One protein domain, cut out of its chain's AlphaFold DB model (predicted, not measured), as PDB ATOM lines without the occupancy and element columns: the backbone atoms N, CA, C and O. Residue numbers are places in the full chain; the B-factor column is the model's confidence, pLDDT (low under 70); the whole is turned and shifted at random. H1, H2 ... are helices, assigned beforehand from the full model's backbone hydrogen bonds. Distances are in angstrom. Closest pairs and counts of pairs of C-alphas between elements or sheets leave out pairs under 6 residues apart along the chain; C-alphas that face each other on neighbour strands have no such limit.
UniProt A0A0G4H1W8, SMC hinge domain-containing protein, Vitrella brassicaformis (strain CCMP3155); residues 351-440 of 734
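Overview. This is residues 351 to 440 of the 734 residues of the protein "SMC hinge domain-containing protein" of Vitrella brassicaformis (strain CCMP3155) (UniProt A0A0G4H1W8). Five helices follow one another in an open zigzag: H1 and H2 make a hairpin, H3 packs with its residues 381 to 385 on residues 370 to 374 of H2 and runs from there toward H4, and H4 leads away and makes a V with long H5, whose residues 420 to 440 stick out. The 90 printed residues are all helix in class and extended, with a radius of gyration of the C-alphas of 19.1 A and spans of 54 by 38 by 18 A.

Along the chain. H1, residues 351 to 360, begins at C-alpha 351 (34.805, 34.659, -97.351) and is 14.0 A long. H2, 365 to 377, is 17.9 A; H3, 381 to 394, 20.0 A; H4, 396 to 410, 20.2 A. H5, 413 to 440, is 40.4 A and ends at (13.020, 19.366, -123.172).

Arrangement. H1 and H2, a helical hairpin, touch at a shallow tilt of 34 degrees, only just short of steep; their closest C-alphas, Gly 359 and Met 365, are 4.9 A apart. H2, with residues 370 to 374 alone, touches H3; C-alphas 374 and 381 are closest, 5.1 A. H3 and H4 meet only through their link. H4 and H5 touch at a steep tilt of 55 degrees, opposite ways, closest at C-alphas 408 and 415, 4.6 A. In all five helices every O i to N i+4 pair is within hydrogen-bond range.

Size, cuts and confidence. The farthest C-alphas, Glu 380 and Gln 439, are 55.7 A apart. The printed part has no cut, and its links are tight. pLDDT is under 70 at residues 351 to 366, 391 to 413 and 415.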
ATOM      1  N   GLY A 351      34.012  34.592 -98.581       49.94
ATOM      2  CA  GLY A 351      34.805  34.659 -97.351       49.94
ATOM      3  C   GLY A 351      34.801  36.024 -96.645       49.94
ATOM      4  O   GLY A 351      34.944  36.056 -95.428       49.94
ATOM      5  N   LEU A 352      34.604  37.145 -97.353       56.25
ATOM      6  CA  LEU A 352      34.425  38.456 -96.715       56.25
ATOM      7  C   LEU A 352      33.040  38.556 -96.063       56.25
ATOM      8  O   LEU A 352      32.931  39.031 -94.938       56.25
ATOM      9  N   ILE A 353      32.001  38.051 -96.737       55.03
ATOM     10  CA  ILE A 353      30.633  37.988 -96.200       55.03
ATOM     11  C   ILE A 353      30.600  37.084 -94.958       55.03
ATOM     12  O   ILE A 353      30.056  37.491 -93.937       55.03
ATOM     13  N   GLN A 354      31.275  35.931 -94.994       53.31
ATOM     14  CA  GLN A 354      31.442  35.029 -93.847       53.31
ATOM     15  C   GLN A 354      32.151  35.719 -92.663       53.31
ATOM     16  O   GLN A 354      31.670  35.666 -91.537       53.31
ATOM     17  N   ARG A 355      33.264  36.433 -92.902       55.19
ATOM     18  CA  ARG A 355      33.981  37.172 -91.840       55.19
ATOM     19  C   ARG A 355      33.171  38.342 -91.278       55.19
ATOM     20  O   ARG A 355      33.251  38.614 -90.083       55.19
ATOM     21  N   LEU A 356      32.401  39.036 -92.119       58.50
ATOM     22  CA  LEU A 356      31.493  40.097 -91.682       58.50
ATOM     23  C   LEU A 356      30.338  39.522 -90.854       58.50
ATOM     24  O   LEU A 356      30.028  40.092 -89.816       58.50
ATOM     25  N   HIS A 357      29.765  38.385 -91.254       58.62
ATOM     26  CA  HIS A 357      28.752  37.636 -90.504       58.62
ATOM     27  C   HIS A 357      29.260  37.236 -89.108       58.62
ATOM     28  O   HIS A 357      28.683  37.638 -88.094       58.62
ATOM     29  N   ASP A 358      30.401  36.546 -89.044       50.75
ATOM     30  CA  ASP A 358      30.991  36.075 -87.785       50.75
ATOM     31  C   ASP A 358      31.444  37.246 -86.887       50.75
ATOM     32  O   ASP A 358      31.393  37.163 -85.656       50.75
ATOM     33  N   GLY A 359      31.841  38.369 -87.497       52.31
ATOM     34  CA  GLY A 359      32.199  39.606 -86.808       52.31
ATOM     35  C   GLY A 359      31.004  40.418 -86.292       52.31
ATOM     36  O   GLY A 359      31.088  40.984 -85.203       52.31
ATOM     37  N   TYR A 360      29.875  40.476 -87.008       48.50
ATOM     38  CA  TYR A 360      28.741  41.339 -86.629       48.50
ATOM     39  C   TYR A 360      28.026  40.862 -85.355       48.50
ATOM     40  O   TYR A 360      27.514  41.679 -84.587       48.50
ATOM     41  N   LEU A 361      28.072  39.555 -85.072       49.06
ATOM     42  CA  LEU A 361      27.596  38.957 -83.816       49.06
ATOM     43  C   LEU A 361      28.393  39.418 -82.579       49.06
ATOM     44  O   LEU A 361      27.925  39.281 -81.447       49.06
ATOM     45  N   LYS A 362      29.581  40.013 -82.761       47.62
ATOM     46  CA  LYS A 362      30.375  40.641 -81.697       47.62
ATOM     47  C   LYS A 362      30.760  42.058 -82.098       47.62
ATOM     48  O   LYS A 362      31.793  42.271 -82.715       47.62
ATOM     49  N   LYS A 363      30.025  43.048 -81.584       49.25
ATOM     50  CA  LYS A 363      30.199  44.509 -81.781       49.25
ATOM     51  C   LYS A 363      31.626  45.097 -81.598       49.25
ATOM     52  O   LYS A 363      31.810  46.284 -81.826       49.25
ATOM     53  N   ARG A 364      32.616  44.307 -81.156       46.62
ATOM     54  CA  ARG A 364      34.056  44.644 -81.143       46.62
ATOM     55  C   ARG A 364      34.809  44.212 -82.413       46.62
ATOM     56  O   ARG A 364      35.705  44.927 -82.836       46.62
ATOM     57  N   MET A 365      34.441  43.090 -83.039       49.22
ATOM     58  CA  MET A 365      35.130  42.582 -84.235       49.22
ATOM     59  C   MET A 365      34.915  43.462 -85.467       49.22
ATOM     60  O   MET A 365      35.747  43.442 -86.364       49.22
ATOM     61  N   THR A 366      33.846  44.260 -85.529       65.56
ATOM     62  CA  THR A 366      33.652  45.207 -86.638       65.56
ATOM     63  C   THR A 366      34.775  46.239 -86.713       65.56
ATOM     64  O   THR A 366      35.271  46.481 -87.804       65.56
ATOM     65  N   GLU A 367      35.248  46.777 -85.582       76.12
ATOM     66  CA  GLU A 367      36.341  47.763 -85.584       76.12
ATOM     67  C   GLU A 367      37.691  47.122 -85.944       76.12
ATOM     68  O   GLU A 367      38.481  47.723 -86.670       76.12
ATOM     69  N   GLU A 368      37.931  45.879 -85.512       75.75
ATOM     70  CA  GLU A 368      39.122  45.100 -85.884       75.75
ATOM     71  C   GLU A 368      39.117  44.708 -87.371       75.75
ATOM     72  O   GLU A 368      40.147  44.813 -88.031       75.75
ATOM     73  N   VAL A 369      37.968  44.316 -87.934       76.19
ATOM     74  CA  VAL A 369      37.823  44.003 -89.367       76.19
ATOM     75  C   VAL A 369      37.954  45.267 -90.220       76.19
ATOM     76  O   VAL A 369      38.653  45.248 -91.230       76.19
ATOM     77  N   GLU A 370      37.349  46.384 -89.813       83.81
ATOM     78  CA  GLU A 370      37.498  47.677 -90.495       83.81
ATOM     79  C   GLU A 370      38.955  48.169 -90.469       83.81
ATOM     80  O   GLU A 370      39.444  48.667 -91.483       83.81
ATOM     81  N   ALA A 371      39.665  47.996 -89.347       83.00
ATOM     82  CA  ALA A 371      41.089  48.310 -89.226       83.00
ATOM     83  C   ALA A 371      41.977  47.353 -90.040       83.00
ATOM     84  O   ALA A 371      42.898  47.806 -90.717       83.00
ATOM     85  N   SER A 372      41.679  46.050 -90.036       81.94
ATOM     86  CA  SER A 372      42.407  45.046 -90.819       81.94
ATOM     87  C   SER A 372      42.266  45.298 -92.318       81.94
ATOM     88  O   SER A 372      43.259  45.246 -93.032       81.94
ATOM     89  N   LEU A 373      41.060  45.615 -92.802       76.94
ATOM     90  CA  LEU A 373      40.821  45.947 -94.210       76.94
ATOM     91  C   LEU A 373      41.464  47.292 -94.587       76.94
ATOM     92  O   LEU A 373      42.034  47.423 -95.667       76.94
ATOM     93  N   ALA A 374      41.424  48.284 -93.694       88.62
ATOM     94  CA  ALA A 374      42.128  49.553 -93.883       88.62
ATOM     95  C   ALA A 374      43.646  49.347 -94.034       88.62
ATOM     96  O   ALA A 374      44.266  49.933 -94.921       88.62
ATOM     97  N   GLN A 375      44.228  48.467 -93.216       88.12
ATOM     98  CA  GLN A 375      45.640  48.098 -93.276       88.12
ATOM     99  C   GLN A 375      45.979  47.263 -94.523       88.12
ATOM    100  O   GLN A 375      46.972  47.552 -95.186       88.12
ATOM    101  N   GLU A 376      45.159  46.264 -94.862       85.88
ATOM    102  CA  GLU A 376      45.345  45.366 -96.015       85.88
ATOM    103  C   GLU A 376      45.288  46.120 -97.354       85.88
ATOM    104  O   GLU A 376      46.089  45.855 -98.249       85.88
ATOM    105  N   TYR A 377      44.391  47.104 -97.474       80.81
ATOM    106  CA  TYR A 377      44.207  47.896 -98.695       80.81
ATOM    107  C   TYR A 377      44.865  49.288 -98.660       80.81
ATOM    108  O   TYR A 377      44.766  50.028 -99.640       80.81
ATOM    109  N   GLY A 378      45.545  49.657 -97.569       88.38
ATOM    110  CA  GLY A 378      46.263  50.933 -97.437       88.38
ATOM    111  C   GLY A 378      45.368  52.179 -97.506       88.38
ATOM    112  O   GLY A 378      45.776  53.199 -98.057       88.38
ATOM    113  N   VAL A 379      44.142  52.095 -96.985       89.25
ATOM    114  CA  VAL A 379      43.119  53.158 -97.032       89.25
ATOM    115  C   VAL A 379      42.658  53.543 -95.629       89.25
ATOM    116  O   VAL A 379      42.786  52.764 -94.690       89.25
ATOM    117  N   GLU A 380      42.083  54.735 -95.454       90.19
ATOM    118  CA  GLU A 380      41.533  55.109 -94.150       90.19
ATOM    119  C   GLU A 380      40.341  54.227 -93.740       90.19
ATOM    120  O   GLU A 380      39.439  53.940 -94.534       90.19
ATOM    121  N   VAL A 381      40.271  53.901 -92.443       85.38
ATOM    122  CA  VAL A 381      39.149  53.187 -91.800       85.38
ATOM    123  C   VAL A 381      37.802  53.882 -92.062       85.38
ATOM    124  O   VAL A 381      36.771  53.226 -92.196       85.38
ATOM    125  N   SER A 382      37.806  55.214 -92.179       82.31
ATOM    126  CA  SER A 382      36.656  56.050 -92.561       82.31
ATOM    127  C   SER A 382      36.066  55.646 -93.925       82.31
ATOM    128  O   SER A 382      34.845  55.552 -94.076       82.31
ATOM    129  N   MET A 383      36.929  55.343 -94.896       75.50
ATOM    130  CA  MET A 383      36.568  55.005 -96.270       75.50
ATOM    131  C   MET A 383      36.110  53.546 -96.383       75.50
ATOM    132  O   MET A 383      35.108  53.269 -97.044       75.50
ATOM    133  N   VAL A 384      36.757  52.629 -95.649       80.31
ATOM    134  CA  VAL A 384      36.296  51.234 -95.491       80.31
ATOM    135  C   VAL A 384      34.892  51.198 -94.880       80.31
ATOM    136  O   VAL A 384      34.000  50.554 -95.431       80.31
ATOM    137  N   LYS A 385      34.656  51.965 -93.804       80.31
ATOM    138  CA  LYS A 385      33.331  52.139 -93.177       80.31
ATOM    139  C   LYS A 385      32.268  52.606 -94.166       80.31
ATOM    140  O   LYS A 385      31.137  52.121 -94.123       80.31
ATOM    141  N   GLN A 386      32.608  53.544 -95.048       77.19
ATOM    142  CA  GLN A 386      31.674  54.073 -96.039       77.19
ATOM    143  C   GLN A 386      31.351  53.048 -97.136       77.19
ATOM    144  O   GLN A 386      30.178  52.886 -97.473       77.19
ATOM    145  N   VAL A 387      32.352  52.325 -97.647       74.75
ATOM    146  CA  VAL A 387      32.166  51.269 -98.660       74.75
ATOM    147  C   VAL A 387      31.360  50.105 -98.083       74.75
ATOM    148  O   VAL A 387      30.347  49.734 -98.667       74.75
ATOM    149  N   LEU A 388      31.730  49.593 -96.902       74.50
ATOM    150  CA  LEU A 388      30.987  48.526 -96.223       74.50
ATOM    151  C   LEU A 388      29.541  48.936 -95.946       74.50
ATOM    152  O   LEU A 388      28.631  48.163 -96.233       74.50
ATOM    153  N   ARG A 389      29.299  50.161 -95.455       72.94
ATOM    154  CA  ARG A 389      27.931  50.660 -95.250       72.94
ATOM    155  C   ARG A 389      27.148  50.676 -96.559       72.94
ATOM    156  O   ARG A 389      26.039  50.165 -96.576       72.94
ATOM    157  N   HIS A 390      27.717  51.204 -97.642       70.06
ATOM    158  CA  HIS A 390      27.028  51.312 -98.931       70.06
ATOM    159  C   HIS A 390      26.783  49.947 -99.606       70.06
ATOM    160  O   HIS A 390      25.788  49.783-100.310       70.06
ATOM    161  N   SER A 391      27.654  48.959 -99.376       67.62
ATOM    162  CA  SER A 391      27.450  47.572 -99.816       67.62
ATOM    163  C   SER A 391      26.373  46.866 -98.988       67.62
ATOM    164  O   SER A 391      25.458  46.276 -99.556       67.62
ATOM    165  N   LEU A 392      26.413  46.994 -97.656       64.81
ATOM    166  CA  LEU A 392      25.388  46.450 -96.758       64.81
ATOM    167  C   LEU A 392      24.013  47.102 -96.975       64.81
ATOM    168  O   LEU A 392      23.001  46.430 -96.824       64.81
ATOM    169  N   GLU A 393      23.967  48.384 -97.355       66.31
ATOM    170  CA  GLU A 393      22.744  49.101 -97.742       66.31
ATOM    171  C   GLU A 393      22.088  48.468 -98.982       66.31
ATOM    172  O   GLU A 393      20.867  48.342 -99.018       66.31
ATOM    173  N   GLY A 394      22.893  48.023 -99.958       65.06
ATOM    174  CA  GLY A 394      22.423  47.292-101.141       65.06
ATOM    175  C   GLY A 394      21.973  45.863-100.830       65.06
ATOM    176  O   GLY A 394      20.968  45.411-101.363       65.06
ATOM    177  N   CYS A 395      22.649  45.177 -99.905       59.47
ATOM    178  CA  CYS A 395      22.272  43.833 -99.454       59.47
ATOM    179  C   CYS A 395      21.129  43.816 -98.417       59.47
ATOM    180  O   CYS A 395      20.870  42.768 -97.834       59.47
ATOM    181  N   LYS A 396      20.450  44.941 -98.133       61.00
ATOM    182  CA  LYS A 396      19.402  45.008 -97.094       61.00
ATOM    183  C   LYS A 396      18.216  44.076 -97.341       61.00
ATOM    184  O   LYS A 396      17.626  43.614 -96.368       61.00
ATOM    185  N   GLU A 397      17.866  43.812 -98.596       61.88
ATOM    186  CA  GLU A 397      16.754  42.921 -98.950       61.88
ATOM    187  C   GLU A 397      17.150  41.446 -98.754       61.88
ATOM    188  O   GLU A 397      16.460  40.724 -98.032       61.88
ATOM    189  N   ASP A 398      18.321  41.038 -99.258       59.09
ATOM    190  CA  ASP A 398      18.880  39.689 -99.066       59.09
ATOM    191  C   ASP A 398      19.160  39.381 -97.587       59.09
ATOM    192  O   ASP A 398      18.804  38.319 -97.073       59.09
ATOM    193  N   LEU A 399      19.750  40.341 -96.864       57.06
ATOM    194  CA  LEU A 399      19.927  40.251 -95.417       57.06
ATOM    195  C   LEU A 399      18.568  40.197 -94.718       57.06
ATOM    196  O   LEU A 399      18.413  39.415 -93.791       57.06
ATOM    197  N   GLY A 400      17.574  40.978 -95.151       63.28
ATOM    198  CA  GLY A 400      16.216  40.942 -94.602       63.28
ATOM    199  C   GLY A 400      15.589  39.547 -94.667       63.28
ATOM    200  O   GLY A 400      15.059  39.074 -93.662       63.28
ATOM    201  N   ALA A 401      15.733  38.861 -95.805       60.94
ATOM    202  CA  ALA A 401      15.335  37.463 -95.955       60.94
ATOM    203  C   ALA A 401      16.145  36.526 -95.035       60.94
ATOM    204  O   ALA A 401      15.573  35.652 -94.385       60.94
ATOM    205  N   PHE A 402      17.457  36.745 -94.899       54.91
ATOM    206  CA  PHE A 402      18.318  35.963 -94.004       54.91
ATOM    207  C   PHE A 402      17.935  36.116 -92.517       54.91
ATOM    208  O   PHE A 402      17.735  35.122 -91.825       54.91
ATOM    209  N   TRP A 403      17.724  37.346 -92.032       62.22
ATOM    210  CA  TRP A 403      17.240  37.627 -90.671       62.22
ATOM    211  C   TRP A 403      15.832  37.065 -90.419       62.22
ATOM    212  O   TRP A 403      15.476  36.781 -89.274       62.22
ATOM    213  N   GLN A 404      15.016  36.908 -91.466       64.12
ATOM    214  CA  GLN A 404      13.707  36.262 -91.377       64.12
ATOM    215  C   GLN A 404      13.837  34.737 -91.219       64.12
ATOM    216  O   GLN A 404      13.127  34.169 -90.388       64.12
ATOM    217  N   VAL A 405      14.787  34.099 -91.915       61.50
ATOM    218  CA  VAL A 405      15.149  32.686 -91.698       61.50
ATOM    219  C   VAL A 405      15.706  32.473 -90.286       61.50
ATOM    220  O   VAL A 405      15.240  31.576 -89.588       61.50
ATOM    221  N   ASP A 406      16.617  33.327 -89.812       59.12
ATOM    222  CA  ASP A 406      17.172  33.216 -88.453       59.12
ATOM    223  C   ASP A 406      16.081  33.380 -87.377       59.12
ATOM    224  O   ASP A 406      15.982  32.571 -86.456       59.12
ATOM    225  N   ARG A 407      15.154  34.338 -87.542       62.78
ATOM    226  CA  ARG A 407      13.970  34.459 -86.668       62.78
ATOM    227  C   ARG A 407      13.036  33.254 -86.722       62.78
ATOM    228  O   ARG A 407      12.401  32.934 -85.716       62.78
ATOM    229  N   MET A 408      12.911  32.594 -87.873       57.12
ATOM    230  CA  MET A 408      12.167  31.336 -87.976       57.12
ATOM    231  C   MET A 408      12.887  30.214 -87.218       57.12
ATOM    232  O   MET A 408      12.228  29.435 -86.535       57.12
ATOM    233  N   LEU A 409      14.220  30.163 -87.241       60.09
ATOM    234  CA  LEU A 409      15.001  29.187 -86.474       60.09
ATOM    235  C   LEU A 409      14.952  29.460 -84.955       60.09
ATOM    236  O   LEU A 409      14.780  28.521 -84.173       60.09
ATOM    237  N   GLU A 410      14.982  30.726 -84.523       65.81
ATOM    238  CA  GLU A 410      14.769  31.130 -83.119       65.81
ATOM    239  C   GLU A 410      13.346  30.820 -82.607       65.81
ATOM    240  O   GLU A 410      13.144  30.609 -81.410       65.81
ATOM    241  N   GLY A 411      12.354  30.713 -83.500       65.12
ATOM    242  CA  GLY A 411      10.960  30.359 -83.185       65.12
ATOM    243  C   GLY A 411      10.736  28.923 -82.674       65.12
ATOM    244  O   GLY A 411       9.592  28.510 -82.451       65.12
ATOM    245  N   GLY A 412      11.804  28.140 -82.498       66.62
ATOM    246  CA  GLY A 412      11.767  26.783 -81.959       66.62
ATOM    247  C   GLY A 412      11.087  25.775 -82.890       66.62
ATOM    248  O   GLY A 412      11.052  25.932 -84.111       66.62
ATOM    249  N   ALA A 413      10.522  24.707 -82.316       67.38
ATOM    250  CA  ALA A 413      10.022  23.553 -83.075       67.38
ATOM    251  C   ALA A 413       8.976  23.892 -84.159       67.38
ATOM    252  O   ALA A 413       8.895  23.188 -85.163       67.38
ATOM    253  N   LYS A 414       8.197  24.973 -83.991       70.62
ATOM    254  CA  LYS A 414       7.230  25.429 -85.004       70.62
ATOM    255  C   LYS A 414       7.909  26.073 -86.212       70.62
ATOM    256  O   LYS A 414       7.520  25.783 -87.336       70.62
ATOM    257  N   GLY A 415       8.920  26.908 -85.977       68.94
ATOM    258  CA  GLY A 415       9.650  27.591 -87.042       68.94
ATOM    259  C   GLY A 415      10.557  26.650 -87.840       68.94
ATOM    260  O   GLY A 415      10.635  26.753 -89.065       68.94
ATOM    261  N   LYS A 416      11.124  25.630 -87.175       75.88
ATOM    262  CA  LYS A 416      11.784  24.513 -87.862       75.88
ATOM    263  C   LYS A 416      10.825  23.772 -88.805       75.88
ATOM    264  O   LYS A 416      11.180  23.539 -89.952       75.88
ATOM    265  N   ALA A 417       9.607  23.451 -88.360       75.62
ATOM    266  CA  ALA A 417       8.632  22.746 -89.195       75.62
ATOM    267  C   ALA A 417       8.219  23.547 -90.447       75.62
ATOM    268  O   ALA A 417       8.072  22.960 -91.517       75.62
ATOM    269  N   THR A 418       8.080  24.874 -90.344       76.44
ATOM    270  CA  THR A 418       7.827  25.733 -91.517       76.44
ATOM    271  C   THR A 418       9.029  25.801 -92.460       76.44
ATOM    272  O   THR A 418       8.845  25.710 -93.670       76.44
ATOM    273  N   PHE A 419      10.255  25.874 -91.932       77.06
ATOM    274  CA  PHE A 419      11.468  25.875 -92.755       77.06
ATOM    275  C   PHE A 419      11.683  24.535 -93.479       77.06
ATOM    276  O   PHE A 419      11.966  24.517 -94.674       77.06
ATOM    277  N   ASP A 420      11.478  23.406 -92.791       82.06
ATOM    278  CA  ASP A 420      11.548  22.070 -93.395       82.06
ATOM    279  C   ASP A 420      10.471  21.898 -94.496       82.06
ATOM    280  O   ASP A 420      10.726  21.267 -95.524       82.06
ATOM    281  N   GLN A 421       9.290  22.515 -94.337       87.44
ATOM    282  CA  GLN A 421       8.229  22.533 -95.353       87.44
ATOM    283  C   GLN A 421       8.592  23.387 -96.583       87.44
ATOM    284  O   GLN A 421       8.385  22.941 -97.713       87.44
ATOM    285  N   GLU A 422       9.137  24.590 -96.390       83.25
ATOM    286  CA  GLU A 422       9.601  25.456 -97.486       83.25
ATOM    287  C   GLU A 422      10.781  24.828 -98.235       83.25
ATOM    288  O   GLU A 422      10.798  24.803 -99.466       83.25
ATOM    289  N   ARG A 423      11.718  24.215 -97.505       88.12
ATOM    290  CA  ARG A 423      12.814  23.439 -98.084       88.12
ATOM    291  C   ARG A 423      12.293  22.288 -98.947       88.12
ATOM    292  O   ARG A 423      12.726  22.161-100.089       88.12
ATOM    293  N   ALA A 424      11.344  21.493 -98.451       92.19
ATOM    294  CA  ALA A 424      10.739  20.407 -99.226       92.19
ATOM    295  C   ALA A 424       9.984  20.918-100.471       92.19
ATOM    296  O   ALA A 424       9.979  20.256-101.511       92.19
ATOM    297  N   ALA A 425       9.375  22.109-100.405       90.56
ATOM    298  CA  ALA A 425       8.759  22.756-101.562       90.56
ATOM    299  C   ALA A 425       9.804  23.193-102.607       90.56
ATOM    300  O   ALA A 425       9.614  22.932-103.796       90.56
ATOM    301  N   CYS A 426      10.928  23.776-102.179       89.00
ATOM    302  CA  CYS A 426      12.053  24.124-103.052       89.00
ATOM    303  C   CYS A 426      12.722  22.890-103.674       89.00
ATOM    304  O   CYS A 426      12.945  22.870-104.881       89.00
ATOM    305  N   GLU A 427      12.987  21.835-102.898       92.75
ATOM    306  CA  GLU A 427      13.534  20.567-103.407       92.75
ATOM    307  C   GLU A 427      12.590  19.938-104.449       92.75
ATOM    308  O   GLU A 427      13.031  19.540-105.528       92.75
ATOM    309  N   LYS A 428      11.271  19.953-104.200       94.19
ATOM    310  CA  LYS A 428      10.258  19.518-105.175       94.19
ATOM    311  C   LYS A 428      10.224  20.399-106.431       94.19
ATOM    312  O   LYS A 428      10.027  19.874-107.526       94.19
ATOM    313  N   HIS A 429      10.410  21.713-106.301       91.25
ATOM    314  CA  HIS A 429      10.450  22.627-107.443       91.25
ATOM    315  C   HIS A 429      11.714  22.431-108.293       91.25
ATOM    316  O   HIS A 429      11.609  22.354-109.515       91.25
ATOM    317  N   MET A 430      12.884  22.248-107.668       89.00
ATOM    318  CA  MET A 430      14.124  21.905-108.375       89.00
ATOM    319  C   MET A 430      14.020  20.557-109.094       89.00
ATOM    320  O   MET A 430      14.416  20.461-110.251       89.00
ATOM    321  N   ALA A 431      13.434  19.537-108.458       92.44
ATOM    322  CA  ALA A 431      13.192  18.242-109.095       92.44
ATOM    323  C   ALA A 431      12.233  18.356-110.298       92.44
ATOM    324  O   ALA A 431      12.460  17.728-111.330       92.44
ATOM    325  N   ALA A 432      11.194  19.193-110.204       91.56
ATOM    326  CA  ALA A 432      10.295  19.472-111.324       91.56
ATOM    327  C   ALA A 432      11.003  20.211-112.476       91.56
ATOM    328  O   ALA A 432      10.802  19.854-113.633       91.56
ATOM    329  N   LEU A 433      11.871  21.182-112.171       87.94
ATOM    330  CA  LEU A 433      12.704  21.890-113.153       87.94
ATOM    331  C   LEU A 433      13.717  20.964-113.839       87.94
ATOM    332  O   LEU A 433      13.869  21.027-115.056       87.94
ATOM    333  N   GLN A 434      14.372  20.071-113.091       87.12
ATOM    334  CA  GLN A 434      15.260  19.049-113.655       87.12
ATOM    335  C   GLN A 434      14.501  18.076-114.561       87.12
ATOM    336  O   GLN A 434      14.967  17.787-115.660       87.12
ATOM    337  N   LEU A 435      13.313  17.619-114.151       91.12
ATOM    338  CA  LEU A 435      12.468  16.758-114.979       91.12
ATOM    339  C   LEU A 435      11.985  17.483-116.247       91.12
ATOM    340  O   LEU A 435      11.981  16.889-117.320       91.12
ATOM    341  N   GLN A 436      11.626  18.766-116.150       84.12
ATOM    342  CA  GLN A 436      11.238  19.584-117.301       84.12
ATOM    343  C   GLN A 436      12.411  19.796-118.270       84.12
ATOM    344  O   GLN A 436      12.225  19.660-119.476       84.12
ATOM    345  N   LEU A 437      13.620  20.064-117.763       79.38
ATOM    346  CA  LEU A 437      14.837  20.129-118.579       79.38
ATOM    347  C   LEU A 437      15.133  18.786-119.251       79.38
ATOM    348  O   LEU A 437      15.418  18.761-120.442       79.38
ATOM    349  N   GLN A 438      15.002  17.669-118.533       81.06
ATOM    350  CA  GLN A 438      15.196  16.333-119.098       81.06
ATOM    351  C   GLN A 438      14.153  16.006-120.180       81.06
ATOM    352  O   GLN A 438      14.492  15.374-121.176       81.06
ATOM    353  N   GLN A 439      12.905  16.465-120.025       80.25
ATOM    354  CA  GLN A 439      11.859  16.344-121.047       80.25
ATOM    355  C   GLN A 439      12.111  17.255-122.259       80.25
ATOM    356  O   GLN A 439      11.871  16.826-123.380       80.25
ATOM    357  N   GLN A 440      12.632  18.472-122.069       71.88
ATOM    358  CA  GLN A 440      13.020  19.366-123.172       71.88
ATOM    359  C   GLN A 440      14.319  18.944-123.877       71.88
ATOM    360  O   GLN A 440      14.536  19.319-125.024       71.88
TER     361      GLN A 440